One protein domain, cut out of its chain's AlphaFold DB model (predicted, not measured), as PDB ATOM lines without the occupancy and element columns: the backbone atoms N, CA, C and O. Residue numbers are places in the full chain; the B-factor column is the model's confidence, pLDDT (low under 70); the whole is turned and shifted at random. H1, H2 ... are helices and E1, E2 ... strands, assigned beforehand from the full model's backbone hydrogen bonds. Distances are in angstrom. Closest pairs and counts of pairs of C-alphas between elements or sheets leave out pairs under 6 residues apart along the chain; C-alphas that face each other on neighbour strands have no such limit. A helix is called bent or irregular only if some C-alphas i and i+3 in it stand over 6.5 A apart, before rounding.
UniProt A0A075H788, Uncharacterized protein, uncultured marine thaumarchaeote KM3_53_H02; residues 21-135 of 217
ATOM      1  N   ALA A  21     189.548 199.604 182.982       28.08
ATOM      2  CA  ALA A  21     188.333 198.801 183.180       28.08
ATOM      3  C   ALA A  21     187.080 199.669 183.425       28.08
ATOM      4  O   ALA A  21     185.998 199.382 182.923       28.08
ATOM      5  N   THR A  22     187.235 200.781 184.146       28.36
ATOM      6  CA  THR A  22     186.136 201.712 184.447       28.36
ATOM      7  C   THR A  22     185.700 202.507 183.208       28.36
ATOM      8  O   THR A  22     184.525 202.852 183.084       28.36
ATOM      9  N   TYR A  23     186.614 202.780 182.267       28.59
ATOM     10  CA  TYR A  23     186.274 203.422 180.990       28.59
ATOM     11  C   TYR A  23     185.495 202.509 180.050       28.59
ATOM     12  O   TYR A  23     184.593 203.006 179.386       28.59
ATOM     13  N   GLU A  24     185.812 201.213 179.966       39.81
ATOM     14  CA  GLU A  24     185.029 200.290 179.131       39.81
ATOM     15  C   GLU A  24     183.593 200.173 179.645       39.81
ATOM     16  O   GLU A  24     182.651 200.296 178.864       39.81
ATOM     17  N   GLU A  25     183.403 200.057 180.963       42.62
ATOM     18  CA  GLU A  25     182.065 200.059 181.558       42.62
ATOM     19  C   GLU A  25     181.320 201.380 181.322       42.62
ATOM     20  O   GLU A  25     180.156 201.358 180.928       42.62
ATOM     21  N   ASN A  26     181.966 202.539 181.510       47.91
ATOM     22  CA  ASN A  26     181.318 203.836 181.275       47.91
ATOM     23  C   ASN A  26     181.022 204.101 179.793       47.91
ATOM     24  O   ASN A  26     179.973 204.672 179.493       47.91
ATOM     25  N   LYS A  27     181.885 203.653 178.871       54.19
ATOM     26  CA  LYS A  27     181.605 203.695 177.430       54.19
ATOM     27  C   LYS A  27     180.387 202.841 177.106       54.19
ATOM     28  O   LYS A  27     179.466 203.339 176.472       54.19
ATOM     29  N   ASN A  28     180.319 201.616 177.626       57.94
ATOM     30  CA  ASN A  28     179.202 200.702 177.378       57.94
ATOM     31  C   ASN A  28     177.859 201.219 177.921       57.94
ATOM     32  O   ASN A  28     176.825 200.968 177.309       57.94
ATOM     33  N   LYS A  29     177.853 201.994 179.017       63.94
ATOM     34  CA  LYS A  29     176.632 202.628 179.559       63.94
ATOM     35  C   LYS A  29     176.002 203.672 178.632       63.94
ATOM     36  O   LYS A  29     174.857 204.044 178.864       63.94
ATOM     37  N   GLN A  30     176.735 204.155 177.630       71.00
ATOM     38  CA  GLN A  30     176.243 205.111 176.633       71.00
ATOM     39  C   GLN A  30     175.924 204.452 175.282       71.00
ATOM     40  O   GLN A  30     175.477 205.132 174.362       71.00
ATOM     41  N   LEU A  31     176.139 203.142 175.150       81.81
ATOM     42  CA  LEU A  31     175.913 202.408 173.910       81.81
ATOM     43  C   LEU A  31     174.503 201.817 173.849       81.81
ATOM     44  O   LEU A  31     173.932 201.394 174.860       81.81
ATOM     45  N   ILE A  32     173.956 201.737 172.633       85.06
ATOM     46  CA  ILE A  32     172.733 200.973 172.396       85.06
ATOM     47  C   ILE A  32     173.017 199.500 172.692       85.06
ATOM     48  O   ILE A  32     174.067 198.967 172.326       85.06
ATOM     49  N   GLN A  33     172.069 198.851 173.361       89.94
ATOM     50  CA  GLN A  33     172.166 197.454 173.747       89.94
ATOM     51  C   GLN A  33     171.019 196.650 173.156       89.94
ATOM     52  O   GLN A  33     169.857 197.034 173.274       89.94
ATOM     53  N   LEU A  34     171.359 195.522 172.540       91.75
ATOM     54  CA  LEU A  34     170.406 194.477 172.207       91.75
ATOM     55  C   LEU A  34     170.100 193.698 173.487       91.75
ATOM     56  O   LEU A  34     170.970 193.007 174.018       91.75
ATOM     57  N   GLU A  35     168.879 193.829 173.993       91.56
ATOM     58  CA  GLU A  35     168.434 193.149 175.212       91.56
ATOM     59  C   GLU A  35     168.041 191.704 174.938       91.56
ATOM     60  O   GLU A  35     168.347 190.806 175.728       91.56
ATOM     61  N   ASN A  36     167.355 191.480 173.820       91.81
ATOM     62  CA  ASN A  36     166.789 190.184 173.501       91.81
ATOM     63  C   ASN A  36     166.587 190.053 171.995       91.81
ATOM     64  O   ASN A  36     165.993 190.905 171.335       91.81
ATOM     65  N   MET A  37     167.073 188.945 171.455       93.88
ATOM     66  CA  MET A  37     166.850 188.540 170.079       93.88
ATOM     67  C   MET A  37     166.894 187.026 170.032       93.88
ATOM     68  O   MET A  37     167.734 186.400 170.687       93.88
ATOM     69  N   ARG A  38     165.971 186.429 169.279       95.75
ATOM     70  CA  ARG A  38     165.879 184.978 169.176       95.75
ATOM     71  C   ARG A  38     165.762 184.533 167.738       95.75
ATOM     72  O   ARG A  38     165.101 185.173 166.919       95.75
ATOM     73  N   TYR A  39     166.403 183.405 167.479       96.12
ATOM     74  CA  TYR A  39     166.344 182.706 166.212       96.12
ATOM     75  C   TYR A  39     165.803 181.307 166.429       96.12
ATOM     76  O   TYR A  39     166.232 180.615 167.347       96.12
ATOM     77  N   ILE A  40     164.888 180.878 165.574       96.50
ATOM     78  CA  ILE A  40     164.374 179.519 165.539       96.50
ATOM     79  C   ILE A  40     164.945 178.787 164.329       96.50
ATOM     80  O   ILE A  40     164.981 179.312 163.221       96.50
ATOM     81  N   LEU A  41     165.431 177.573 164.566       95.31
ATOM     82  CA  LEU A  41     165.976 176.690 163.546       95.31
ATOM     83  C   LEU A  41     165.150 175.396 163.540       95.31
ATOM     84  O   LEU A  41     165.053 174.736 164.582       95.31
ATOM     85  N   PRO A  42     164.561 174.994 162.402       95.25
ATOM     86  CA  PRO A  42     163.951 173.674 162.261       95.25
ATOM     87  C   PRO A  42     164.984 172.555 162.449       95.25
ATOM     88  O   PRO A  42     166.122 172.675 161.998       95.25
ATOM     89  N   ILE A  43     164.596 171.444 163.078       94.31
ATOM     90  CA  ILE A  43     165.441 170.252 163.226       94.31
ATOM     91  C   ILE A  43     164.903 169.168 162.291       94.31
ATOM     92  O   ILE A  43     163.844 168.594 162.541       94.31
ATOM     93  N   TYR A  44     165.653 168.858 161.235       91.25
ATOM     94  CA  TYR A  44     165.285 167.846 160.240       91.25
ATOM     95  C   TYR A  44     165.852 166.454 160.549       91.25
ATOM     96  O   TYR A  44     165.360 165.458 160.026       91.25
ATOM     97  N   GLY A  45     166.883 166.357 161.393       89.69
ATOM     98  CA  GLY A  45     167.492 165.080 161.773       89.69
ATOM     99  C   GLY A  45     168.556 165.225 162.858       89.69
ATOM    100  O   GLY A  45     169.039 166.328 163.102       89.69
ATOM    101  N   GLY A  46     168.913 164.112 163.511       89.31
ATOM    102  CA  GLY A  46     169.934 164.080 164.570       89.31
ATOM    103  C   GLY A  46     169.503 164.711 165.892       89.31
ATOM    104  O   GLY A  46     170.314 165.327 166.575       89.31
ATOM    105  N   PHE A  47     168.220 164.594 166.241       91.19
ATOM    106  CA  PHE A  47     167.670 165.175 167.467       91.19
ATOM    107  C   PHE A  47     168.416 164.713 168.728       91.19
ATOM    108  O   PHE A  47     168.774 165.552 169.548       91.19
ATOM    109  N   ASP A  48     168.691 163.416 168.863       90.62
ATOM    110  CA  ASP A  48     169.347 162.877 170.060       90.62
ATOM    111  C   ASP A  48     170.776 163.420 170.202       90.62
ATOM    112  O   ASP A  48     171.149 163.920 171.260       90.62
ATOM    113  N   THR A  49     171.531 163.474 169.101       90.75
ATOM    114  CA  THR A  49     172.870 164.083 169.058       90.75
ATOM    115  C   THR A  49     172.842 165.584 169.365       90.75
ATOM    116  O   THR A  49     173.740 166.105 170.026       90.75
ATOM    117  N   LEU A  50     171.811 166.312 168.919       91.44
ATOM    118  CA  LEU A  50     171.631 167.714 169.309       91.44
ATOM    119  C   LEU A  50     171.384 167.831 170.817       91.44
ATOM    120  O   LEU A  50     171.954 168.712 171.457       91.44
ATOM    121  N   MET A  51     170.553 166.954 171.381       93.69
ATOM    122  CA  MET A  51     170.227 166.958 172.807       93.69
ATOM    123  C   MET A  51     171.439 166.643 173.689       93.69
ATOM    124  O   MET A  51     171.556 167.245 174.752       93.69
ATOM    125  N   GLU A  52     172.376 165.805 173.237       92.00
ATOM    126  CA  GLU A  52     173.668 165.582 173.913       92.00
ATOM    127  C   GLU A  52     174.510 166.866 174.027       92.00
ATOM    128  O   GLU A  52     175.293 167.026 174.962       92.00
ATOM    129  N   CYS A  53     174.332 167.814 173.100       90.94
ATOM    130  CA  CYS A  53     175.015 169.106 173.134       90.94
ATOM    131  C   CYS A  53     174.342 170.119 174.077       90.94
ATOM    132  O   CYS A  53     174.946 171.146 174.407       90.94
ATOM    133  N   VAL A  54     173.091 169.875 174.487       94.06
ATOM    134  CA  VAL A  54     172.342 170.766 175.379       94.06
ATOM    135  C   VAL A  54     172.753 170.491 176.819       94.06
ATOM    136  O   VAL A  54     172.465 169.439 177.380       94.06
ATOM    137  N   ARG A  55     173.391 171.476 177.447       94.19
ATOM    138  CA  ARG A  55     173.778 171.408 178.858       94.19
ATOM    139  C   ARG A  55     172.577 171.667 179.761       94.19
ATOM    140  O   ARG A  55     171.825 172.617 179.523       94.19
ATOM    141  N   ASP A  56     172.454 170.835 180.793       92.19
ATOM    142  CA  ASP A  56     171.444 170.896 181.855       92.19
ATOM    143  C   ASP A  56     169.996 171.071 181.348       92.19
ATOM    144  O   ASP A  56     169.306 172.012 181.758       92.19
ATOM    145  N   PRO A  57     169.505 170.199 180.441       94.62
ATOM    146  CA  PRO A  57     168.199 170.370 179.822       94.62
ATOM    147  C   PRO A  57     167.072 170.183 180.845       94.62
ATOM    148  O   PRO A  57     166.805 169.082 181.327       94.62
ATOM    149  N   LYS A  58     166.340 171.261 181.132       96.00
ATOM    150  CA  LYS A  58     165.115 171.232 181.935       96.00
ATOM    151  C   LYS A  58     163.914 170.986 181.035       96.00
ATOM    152  O   LYS A  58     163.600 171.814 180.175       96.00
ATOM    153  N   LYS A  59     163.245 169.857 181.254       96.00
ATOM    154  CA  LYS A  59     162.059 169.433 180.508       96.00
ATOM    155  C   LYS A  59     160.785 170.047 181.093       96.00
ATOM    156  O   LYS A  59     160.553 169.964 182.295       96.00
ATOM    157  N   ALA A  60     159.933 170.577 180.225       94.31
ATOM    158  CA  ALA A  60     158.567 170.988 180.522       94.31
ATOM    159  C   ALA A  60     157.617 170.396 179.473       94.31
ATOM    160  O   ALA A  60     157.938 170.372 178.284       94.31
ATOM    161  N   ILE A  61     156.454 169.911 179.903       92.25
ATOM    162  CA  ILE A  61     155.395 169.427 179.011       92.25
ATOM    163  C   ILE A  61     154.271 170.457 179.054       92.25
ATOM    164  O   ILE A  61     153.779 170.793 180.130       92.25
ATOM    165  N   LEU A  62     153.901 170.984 177.892       89.38
ATOM    166  CA  LEU A  62     152.826 171.954 177.743       89.38
ATOM    167  C   LEU A  62     151.480 171.251 177.538       89.38
ATOM    168  O   LEU A  62     151.408 170.136 177.021       89.38
ATOM    169  N   ASN A  63     150.396 171.953 177.870       83.94
ATOM    170  CA  ASN A  63     149.022 171.433 177.810       83.94
ATOM    171  C   ASN A  63     148.568 171.001 176.401       83.94
ATOM    172  O   ASN A  63     147.580 170.291 176.264       83.94
ATOM    173  N   ASN A  64     149.276 171.424 175.353       84.12
ATOM    174  CA  ASN A  64     149.002 171.087 173.956       84.12
ATOM    175  C   ASN A  64     149.846 169.906 173.432       84.12
ATOM    176  O   ASN A  64     149.960 169.735 172.221       84.12
ATOM    177  N   GLY A  65     150.484 169.131 174.317       83.12
ATOM    178  CA  GLY A  65     151.327 167.992 173.936       83.12
ATOM    179  C   GLY A  65     152.720 168.380 173.425       83.12
ATOM    180  O   GLY A  65     153.512 167.511 173.068       83.12
ATOM    181  N   VAL A  66     153.061 169.671 173.417       92.50
ATOM    182  CA  VAL A  66     154.414 170.133 173.090       92.50
ATOM    183  C   VAL A  66     155.328 169.905 174.287       92.50
ATOM    184  O   VAL A  66     155.048 170.346 175.398       92.50
ATOM    185  N   THR A  67     156.466 169.261 174.055       95.06
ATOM    186  CA  THR A  67     157.548 169.177 175.038       95.06
ATOM    187  C   THR A  67     158.594 170.244 174.737       95.06
ATOM    188  O   THR A  67     158.972 170.451 173.584       95.06
ATOM    189  N   GLN A  68     159.068 170.925 175.775       95.75
ATOM    190  CA  GLN A  68     160.122 171.924 175.696       95.75
ATOM    191  C   GLN A  68     161.296 171.519 176.582       95.75
ATOM    192  O   GLN A  68     161.105 171.116 177.728       95.75
ATOM    193  N   TYR A  69     162.510 171.668 176.066       96.94
ATOM    194  CA  TYR A  69     163.747 171.524 176.823       96.94
ATOM    195  C   TYR A  69     164.458 172.865 176.844       96.94
ATOM    196  O   TYR A  69     164.791 173.399 175.792       96.94
ATOM    197  N   THR A  70     164.691 173.414 178.029       97.00
ATOM    198  CA  THR A  70     165.459 174.653 178.198       97.00
ATOM    199  C   THR A  70     166.844 174.323 178.724       97.00
ATOM    200  O   THR A  70     166.978 173.532 179.650       97.00
ATOM    201  N   GLY A  71     167.878 174.902 178.128       96.25
ATOM    202  CA  GLY A  71     169.259 174.612 178.495       96.25
ATOM    203  C   GLY A  71     170.225 175.575 177.827       96.25
ATOM    204  O   GLY A  71     169.841 176.678 177.425       96.25
ATOM    205  N   LYS A  72     171.488 175.164 177.701       95.12
ATOM    206  CA  LYS A  72     172.521 175.971 177.037       95.12
ATOM    207  C   LYS A  72     173.327 175.163 176.030       95.12
ATOM    208  O   LYS A  72     173.772 174.065 176.347       95.12
ATOM    209  N   ILE A  73     173.602 175.748 174.867       93.19
ATOM    210  CA  ILE A  73     174.617 175.258 173.923       93.19
ATOM    211  C   ILE A  73     175.705 176.321 173.856       93.19
ATOM    212  O   ILE A  73     175.431 177.471 173.515       93.19
ATOM    213  N   LYS A  74     176.940 175.952 174.218       89.38
ATOM    214  CA  LYS A  74     178.002 176.926 174.519       89.38
ATOM    215  C   LYS A  74     177.460 178.000 175.481       89.38
ATOM    216  O   LYS A  74     176.817 177.665 176.475       89.38
ATOM    217  N   ASN A  75     177.716 179.268 175.213       88.25
ATOM    218  CA  ASN A  75     177.232 180.422 175.961       88.25
ATOM    219  C   ASN A  75     175.768 180.804 175.660       88.25
ATOM    220  O   ASN A  75     175.177 181.556 176.432       88.25
ATOM    221  N   LEU A  76     175.149 180.243 174.617       93.00
ATOM    222  CA  LEU A  76     173.793 180.604 174.205       93.00
ATOM    223  C   LEU A  76     172.730 179.848 174.995       93.00
ATOM    224  O   LEU A  76     172.817 178.632 175.199       93.00
ATOM    225  N   SER A  77     171.691 180.574 175.403       95.19
ATOM    226  CA  SER A  77     170.498 179.965 175.990       95.19
ATOM    227  C   SER A  77     169.630 179.403 174.876       95.19
ATOM    228  O   SER A  77     169.340 180.095 173.900       95.19
ATOM    229  N   VAL A  78     169.217 178.147 175.014       96.56
ATOM    230  CA  VAL A  78     168.435 177.450 173.995       96.56
ATOM    231  C   VAL A  78     167.166 176.857 174.577       96.56
ATOM    232  O   VAL A  78     167.103 176.464 175.745       96.56
ATOM    233  N   LYS A  79     166.154 176.762 173.725       96.88
ATOM    234  CA  LYS A  79     164.888 176.102 173.991       96.88
ATOM    235  C   LYS A  79     164.575 175.183 172.821       96.88
ATOM    236  O   LYS A  79     164.225 175.642 171.738       96.88
ATOM    237  N   VAL A  80     164.706 173.885 173.041       96.81
ATOM    238  CA  VAL A  80     164.347 172.867 172.056       96.81
ATOM    239  C   VAL A  80     162.867 172.553 172.211       96.81
ATOM    240  O   VAL A  80     162.410 172.208 173.299       96.81
ATOM    241  N   ILE A  81     162.111 172.700 171.133       96.00
ATOM    242  CA  ILE A  81     160.665 172.514 171.084       96.00
ATOM    243  C   ILE A  81     160.397 171.262 170.260       96.00
ATOM    244  O   ILE A  81     160.817 171.159 169.110       96.00
ATOM    245  N   THR A  82     159.688 170.304 170.845       95.12
ATOM    246  CA  THR A  82     159.348 169.042 170.191       95.12
ATOM    247  C   THR A  82     157.856 168.784 170.277       95.12
ATOM    248  O   THR A  82     157.271 168.806 171.359       95.12
ATOM    249  N   SER A  83     157.267 168.491 169.130       90.69
ATOM    250  CA  SER A  83     155.905 167.994 168.972       90.69
ATOM    251  C   SER A  83     155.929 166.773 168.056       90.69
ATOM    252  O   SER A  83     156.944 166.509 167.407       90.69
ATOM    253  N   ASP A  84     154.799 166.078 167.941       84.19
ATOM    254  CA  ASP A  84     154.659 164.933 167.031       84.19
ATOM    255  C   ASP A  84     154.918 165.303 165.562       84.19
ATOM    256  O   ASP A  84     155.328 164.462 164.769       84.19
ATOM    257  N   LYS A  85     154.686 166.570 165.194       85.38
ATOM    258  CA  LYS A  85     154.793 167.053 163.810       85.38
ATOM    259  C   LYS A  85     156.116 167.748 163.520       85.38
ATOM    260  O   LYS A  85     156.673 167.570 162.447       85.38
ATOM    261  N   ASN A  86     156.600 168.550 164.465       90.50
ATOM    262  CA  ASN A  86     157.715 169.467 164.252       90.50
ATOM    263  C   ASN A  86     158.679 169.463 165.436       90.50
ATOM    264  O   ASN A  86     158.263 169.419 166.600       90.50
ATOM    265  N   LYS A  87     159.966 169.590 165.117       95.38
ATOM    266  CA  LYS A  87     161.047 169.816 166.074       95.38
ATOM    267  C   LYS A  87     161.807 171.069 165.663       95.38
ATOM    268  O   LYS A  87     162.107 171.251 164.485       95.38
ATOM    269  N   SER A  88     162.123 171.920 166.621       96.56
ATOM    270  CA  SER A  88     162.903 173.130 166.393       96.56
ATOM    271  C   SER A  88     163.741 173.473 167.613       96.56
ATOM    272  O   SER A  88     163.486 173.003 168.723       96.56
ATOM    273  N   ILE A  89     164.761 174.293 167.409       96.25
ATOM    274  CA  ILE A  89     165.548 174.891 168.477       96.25
ATOM    275  C   ILE A  89     165.450 176.406 168.356       96.25
ATOM    276  O   ILE A  89     165.790 176.979 167.327       96.25
ATOM    277  N   GLU A  90     164.949 177.048 169.404       97.19
ATOM    278  CA  GLU A  90     165.009 178.494 169.564       97.19
ATOM    279  C   GLU A  90     166.262 178.851 170.363       97.19
ATOM    280  O   GLU A  90     166.519 178.298 171.433       97.19
ATOM    281  N   VAL A  91     167.048 179.778 169.838       96.50
ATOM    282  CA  VAL A  91     168.320 180.232 170.383       96.50
ATOM    283  C   VAL A  91     168.155 181.690 170.768       96.50
ATOM    284  O   VAL A  91     167.746 182.501 169.944       96.50
ATOM    285  N   THR A  92     168.467 182.022 172.016       96.06
ATOM    286  CA  THR A  92     168.530 183.409 172.487       96.06
ATOM    287  C   THR A  92     169.957 183.908 172.332       96.06
ATOM    288  O   THR A  92     170.878 183.320 172.906       96.06
ATOM    289  N   CYS A  93     170.127 184.960 171.532       93.12
ATOM    290  CA  CYS A  93     171.404 185.642 171.354       93.12
ATOM    291  C   CYS A  93     171.876 186.244 172.679       93.12
ATOM    292  O   CYS A  93     171.077 186.542 173.570       93.12
ATOM    293  N   GLU A  94     173.184 186.442 172.806       92.94
ATOM    294  CA  GLU A  94     173.704 187.241 173.910       92.94
ATOM    295  C   GLU A  94     173.304 188.706 173.774       92.94
ATOM    296  O   GLU A  94     172.877 189.165 172.714       92.94
ATOM    297  N   LYS A  95     173.464 189.447 174.870       91.06
ATOM    298  CA  LYS A  95     173.358 190.897 174.819       91.06
ATOM    299  C   LYS A  95     174.578 191.456 174.103       91.06
ATOM    300  O   LYS A  95     175.706 191.072 174.404       91.06
ATOM    301  N   TRP A  96     174.338 192.389 173.198       89.44
ATOM    302  CA  TRP A  96     175.375 193.067 172.429       89.44
ATOM    303  C   TRP A  96     175.261 194.565 172.650       89.44
ATOM    304  O   TRP A  96     174.151 195.088 172.704       89.44
ATOM    305  N   VAL A  97     176.397 195.249 172.764       87.88
ATOM    306  CA  VAL A  97     176.470 196.710 172.887       87.88
ATOM    307  C   VAL A  97     177.224 197.290 171.701       87.88
ATOM    308  O   VAL A  97     178.176 196.686 171.211       87.88
ATOM    309  N   GLY A  98     176.814 198.463 171.234       84.12
ATOM    310  CA  GLY A  98     177.482 199.128 170.120       84.12
ATOM    311  C   GLY A  98     176.880 200.488 169.800       84.12
ATOM    312  O   GLY A  98     176.059 201.014 170.544       84.12
ATOM    313  N   VAL A  99     177.308 201.071 168.684       80.19
ATOM    314  CA  VAL A  99     176.821 202.379 168.206       80.19
ATOM    315  C   VAL A  99     175.793 202.256 167.081       80.19
ATOM    316  O   VAL A  99     175.074 203.207 166.793       80.19
ATOM    317  N   ASN A 100     175.719 201.088 166.437       80.69
ATOM    318  CA  ASN A 100     174.876 200.841 165.276       80.69
ATOM    319  C   ASN A 100     174.026 199.585 165.495       80.69
ATOM    320  O   ASN A 100     174.540 198.469 165.549       80.69
ATOM    321  N   ALA A 101     172.708 199.772 165.574       82.94
ATOM    322  CA  ALA A 101     171.753 198.688 165.785       82.94
ATOM    323  C   ALA A 101     171.829 197.601 164.694       82.94
ATOM    324  O   ALA A 101     171.691 196.417 164.990       82.94
ATOM    325  N   TYR A 102     172.082 197.972 163.435       85.81
ATOM    326  CA  TYR A 102     172.140 197.005 162.334       85.81
ATOM    327  C   TYR A 102     173.399 196.138 162.384       85.81
ATOM    328  O   TYR A 102     173.318 194.938 162.126       85.81
ATOM    329  N   GLU A 103     174.544 196.719 162.750       86.56
ATOM    330  CA  GLU A 103     175.787 195.960 162.961       86.56
ATOM    331  C   GLU A 103     175.629 194.988 164.128       86.56
ATOM    332  O   GLU A 103     175.938 193.807 163.991       86.56
ATOM    333  N   ILE A 104     175.026 195.448 165.227       88.94
ATOM    334  CA  ILE A 104     174.719 194.598 166.379       88.94
ATOM    335  C   ILE A 104     173.813 193.422 165.980       88.94
ATOM    336  O   ILE A 104     174.087 192.283 166.351       88.94
ATOM    337  N   MET A 105     172.749 193.663 165.203       90.38
ATOM    338  CA  MET A 105     171.885 192.580 164.707       90.38
ATOM    339  C   MET A 105     172.646 191.590 163.827       90.38
ATOM    340  O   MET A 105     172.415 190.383 163.913       90.38
ATOM    341  N   TYR A 106     173.536 192.090 162.969       90.75
ATOM    342  CA  TYR A 106     174.361 191.250 162.110       90.75
ATOM    343  C   TYR A 106     175.296 190.356 162.935       90.75
ATOM    344  O   TYR A 106     175.338 189.145 162.710       90.75
ATOM    345  N   ASP A 107     175.980 190.916 163.933       91.12
ATOM    346  CA  ASP A 107     176.866 190.160 164.820       91.12
ATOM    347  C   ASP A 107     176.095 189.145 165.680       91.12
ATOM    348  O   ASP A 107     176.523 187.994 165.806       91.12
ATOM    349  N   ALA A 108     174.915 189.514 166.191       91.69
ATOM    350  CA  ALA A 108     174.035 188.615 166.938       91.69
ATOM    351  C   ALA A 108     173.544 187.435 166.084       91.69
ATOM    352  O   ALA A 108     173.505 186.295 166.553       91.69
ATOM    353  N   ARG A 109     173.219 187.678 164.807       91.88
ATOM    354  CA  ARG A 109     172.889 186.617 163.848       91.88
ATOM    355  C   ARG A 109     174.089 185.714 163.585       91.88
ATOM    356  O   ARG A 109     173.964 184.490 163.656       91.88
ATOM    357  N   ARG A 110     175.252 186.310 163.304       92.19
ATOM    358  CA  ARG A 110     176.489 185.576 163.020       92.19
ATOM    359  C   ARG A 110     176.882 184.685 164.196       92.19
ATOM    360  O   ARG A 110     177.283 183.550 163.983       92.19
ATOM    361  N   GLN A 111     176.678 185.138 165.434       92.50
ATOM    362  CA  GLN A 111     176.891 184.332 166.638       92.50
ATOM    363  C   GLN A 111     176.089 183.016 166.620       92.50
ATOM    364  O   GLN A 111     176.621 181.965 166.996       92.50
ATOM    365  N   VAL A 112     174.827 183.050 166.179       92.19
ATOM    366  CA  VAL A 112     174.002 181.841 166.028       92.19
ATOM    367  C   VAL A 112     174.548 180.978 164.893       92.19
ATOM    368  O   VAL A 112     174.809 179.793 165.094       92.19
ATOM    369  N   GLU A 113     174.788 181.564 163.721       90.88
ATOM    370  CA  GLU A 113     175.297 180.834 162.553       90.88
ATOM    371  C   GLU A 113     176.637 180.135 162.847       90.88
ATOM    372  O   GLU A 113     176.779 178.943 162.578       90.88
ATOM    373  N   ASP A 114     177.578 180.818 163.500       90.44
ATOM    374  CA  ASP A 114     178.879 180.274 163.898       90.44
ATOM    375  C   ASP A 114     178.759 179.201 164.983       90.44
ATOM    376  O   ASP A 114     179.491 178.204 164.977       90.44
ATOM    377  N   THR A 115     177.815 179.361 165.916       89.62
ATOM    378  CA  THR A 115     177.561 178.356 166.955       89.62
ATOM    379  C   THR A 115     177.080 177.047 166.348       89.62
ATOM    380  O   THR A 115     177.529 175.984 166.785       89.62
ATOM    381  N   PHE A 116     176.234 177.127 165.321       88.25
ATOM    382  CA  PHE A 116     175.620 175.965 164.686       88.25
ATOM    383  C   PHE A 116     176.269 175.549 163.356       88.25
ATOM    384  O   PHE A 116     175.837 174.575 162.743       88.25
ATOM    385  N   ARG A 117     177.365 176.200 162.940       84.31
ATOM    386  CA  ARG A 117     178.083 175.936 161.679       84.31
ATOM    387  C   ARG A 117     178.426 174.462 161.454       84.31
ATOM    388  O   ARG A 117     178.297 173.966 160.336       84.31
ATOM    389  N   GLY A 118     178.829 173.755 162.510       74.44
ATOM    390  CA  GLY A 118     179.141 172.320 162.451       74.44
ATOM    391  C   GLY A 118     177.933 171.429 162.133       74.44
ATOM    392  O   GLY A 118     178.101 170.352 161.572       74.44
ATOM    393  N   PHE A 119     176.717 171.888 162.433       79.25
ATOM    394  CA  PHE A 119     175.477 171.168 162.144       79.25
ATOM    395  C   PHE A 119     174.921 171.486 160.746       79.25
ATOM    396  O   PHE A 119     174.219 170.667 160.164       79.25
ATOM    397  N   PHE A 120     175.261 172.637 160.159       69.31
ATOM    398  CA  PHE A 120     174.844 172.969 158.790       69.31
ATOM    399  C   PHE A 120     175.626 172.201 157.716       69.31
ATOM    400  O   PHE A 120     175.072 171.837 156.683       69.31
ATOM    401  N   ASN A 121     176.905 171.906 157.965       64.94
ATOM    402  CA  ASN A 121     177.825 171.373 156.953       64.94
ATOM    403  C   ASN A 121     177.912 169.833 156.923       64.94
ATOM    404  O   ASN A 121     178.990 169.278 156.731       64.94
ATOM    405  N   GLY A 122     176.786 169.135 157.102       58.34
ATOM    406  CA  GLY A 122     176.726 167.675 156.931       58.34
ATOM    407  C   GLY A 122     177.146 166.848 158.150       58.34
ATOM    408  O   GLY A 122     177.533 165.692 157.996       58.34
ATOM    409  N   GLY A 123     177.064 167.420 159.355       64.75
ATOM    410  CA  GLY A 123     177.209 166.666 160.603       64.75
ATOM    411  C   GLY A 123     176.037 165.706 160.875       64.75
ATOM    412  O   GLY A 123     175.063 165.636 160.126       64.75
ATOM    413  N   ASN A 124     176.103 164.990 162.004       80.00
ATOM    414  CA  ASN A 124     175.060 164.047 162.446       80.00
ATOM    415  C   ASN A 124     173.710 164.713 162.783       80.00
ATOM    416  O   ASN A 124     172.712 164.017 162.954       80.00
ATOM    417  N   VAL A 125     173.666 166.046 162.859       86.94
ATOM    418  CA  VAL A 125     172.446 166.845 163.047       86.94
ATOM    419  C   VAL A 125     172.175 167.628 161.774       86.94
ATOM    420  O   VAL A 125     173.090 168.220 161.214       86.94
ATOM    421  N   LYS A 126     170.912 167.667 161.346       89.12
ATOM    422  CA  LYS A 126     170.452 168.463 160.203       89.12
ATOM    423  C   LYS A 126     169.543 169.578 160.706       89.12
ATOM    424  O   LYS A 126     168.428 169.298 161.150       89.12
ATOM    425  N   LEU A 127     170.014 170.821 160.628       90.94
ATOM    426  CA  LEU A 127     169.262 172.020 161.005       90.94
ATOM    427  C   LEU A 127     168.868 172.831 159.765       90.94
ATOM    428  O   LEU A 127     169.618 172.892 158.793       90.94
ATOM    429  N   GLY A 128     167.693 173.454 159.808       90.19
ATOM    430  CA  GLY A 128     167.280 174.480 158.856       90.19
ATOM    431  C   GLY A 128     167.891 175.842 159.177       90.19
ATOM    432  O   GLY A 128     168.424 176.050 160.267       90.19
ATOM    433  N   TYR A 129     167.806 176.770 158.224       89.56
ATOM    434  CA  TYR A 129     168.342 178.119 158.391       89.56
ATOM    435  C   TYR A 129     167.704 178.851 159.583       89.56
ATOM    436  O   TYR A 129     166.525 178.640 159.868       89.56
ATOM    437  N   PRO A 130     168.471 179.709 160.280       92.12
ATOM    438  CA  PRO A 130     167.948 180.507 161.375       92.12
ATOM    439  C   PRO A 130     166.965 181.556 160.860       92.12
ATOM    440  O   PRO A 130     167.315 182.431 160.067       92.12
ATOM    441  N   GLU A 131     165.744 181.489 161.373       93.44
ATOM    442  CA  GLU A 131     164.699 182.485 161.163       93.44
ATOM    443  C   GLU A 131     164.503 183.283 162.444       93.44
ATOM    444  O   GLU A 131     164.557 182.738 163.545       93.44
ATOM    445  N   GLN A 132     164.296 184.590 162.330       92.75
ATOM    446  CA  GLN A 132     164.063 185.422 163.502       92.75
ATOM    447  C   GLN A 132     162.700 185.074 164.120       92.75
ATOM    448  O   GLN A 132     161.672 185.224 163.465       92.75
ATOM    449  N   SER A 133     162.684 184.618 165.375       93.00
ATOM    450  CA  SER A 133     161.448 184.188 166.050       93.00
ATOM    451  C   SER A 133     160.767 185.295 166.852       93.00
ATOM    452  O   SER A 133     159.607 185.157 167.234       93.00
ATOM    453  N   MET A 134     161.471 186.400 167.100       89.75
ATOM    454  CA  MET A 134     160.925 187.586 167.754       89.75
ATOM    455  C   MET A 134     161.569 188.865 167.231       89.75
ATOM    456  O   MET A 134     162.740 188.856 166.844       89.75
ATOM    457  N   SER A 135     160.837 189.977 167.288       88.50
ATOM    458  CA  SER A 135     161.414 191.304 167.064       88.50
ATOM    459  C   SER A 135     162.515 191.594 168.095       88.50
ATOM    460  O   SER A 135     162.413 191.133 169.233       88.50
TER     461      SER A 135
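AT A GLANCE: This is residues 21 to 135 of the 217 residues of an uncharacterized protein of uncultured marine thaumarchaeote KM3_53_H02 (UniProt A0A075H788). Look first for a strongly twisted sheet of five strands, E2, E6, E5, E4 and E3, drawn out at one end by a two-stranded sheet of E1 and E7; the long helix H3 runs over parts of both sheets. Short helix H2 packs on the larger sheet, residues 21 to 26 of H1 stick out beyond the small one, and the unnamed stretch 121 to 135 folds back along E2. You have 115 residues with three named helices and seven named strands, in the order H1 E1 E2 H2 E3 E4 E5 E6 E7 H3. The class is mixed, and both sheets are antiparallel. The whole is only just compact, close to loose, with a radius of gyration of the C-alphas of 15.9 A and spans of 50 by 34 by 25 A.

IN THESE COORDINATES: Begin in the large sheet with E2, residues 38 to 45, which runs 21.3 A from C-alpha 38 at (165.879, 184.978, 169.176). Its other strands are E3, 55 to 61, 18.5 A; E4, 67 to 73, 18.2 A; E5, 76 to 82, 18.9 A; and E6, 87 to 92, 16.8 A. The small sheet has E1, 32 to 36, and E7, 96 to 98. H1 is residues 21 to 28, from C-alpha 21 at (188.333, 198.801, 183.180), and H2 is 47 to 52. H3, residues 101 to 120, runs 26.8 A to C-alpha 120 at (174.844, 172.969, 158.790).

HOW THE PARTS SIT: E3, E4, E5 and E6 form a meander, each the antiparallel neighbour of the one before; find N 60 and O 68 at 2.8 A, N 69 and O 80 at 2.8 A, and N 90 and O 79 at 2.8 A. Edge strand E2 pairs with E6 through N 41 and O 89, 2.8 A. E1 runs on into E2 at 42 degrees and pairs with E7 through N 34 and O 96, 2.8 A. H3 is on the large sheet at a height of 9.8 A, over E6 and slantwise to it at 42 degrees on the local plane; the C-alphas of Val 91 and Val 112, their closest, are 7.3 A apart. The closest C-alphas of E7 and H3 are those of Trp 96 and Ile 104, 6.3 A. H3 has a kink of 39 degrees near residue 114 and is irregular, with C-alphas 115 and 118 at 7.7 A. H2 is on the large sheet at a height of 8.5 A, only just over E6, where 3 of its C-alphas fall. Every O i to N i+4 pair is within hydrogen-bond range in H1 and H2, and 13 of 16 in H3.

THE WHOLE: The C-alphas of Tyr 23 and Asp 84, the two farthest apart, stand at 51.7 A. The printed part has no cut, and no link between named elements is long. Residues 131 to 132 and 126 to 127 pair antiparallel with residues 39 to 40 and 43 to 45 of E2. Model confidence is under 70 at residues 21 to 29 and 120 to 123.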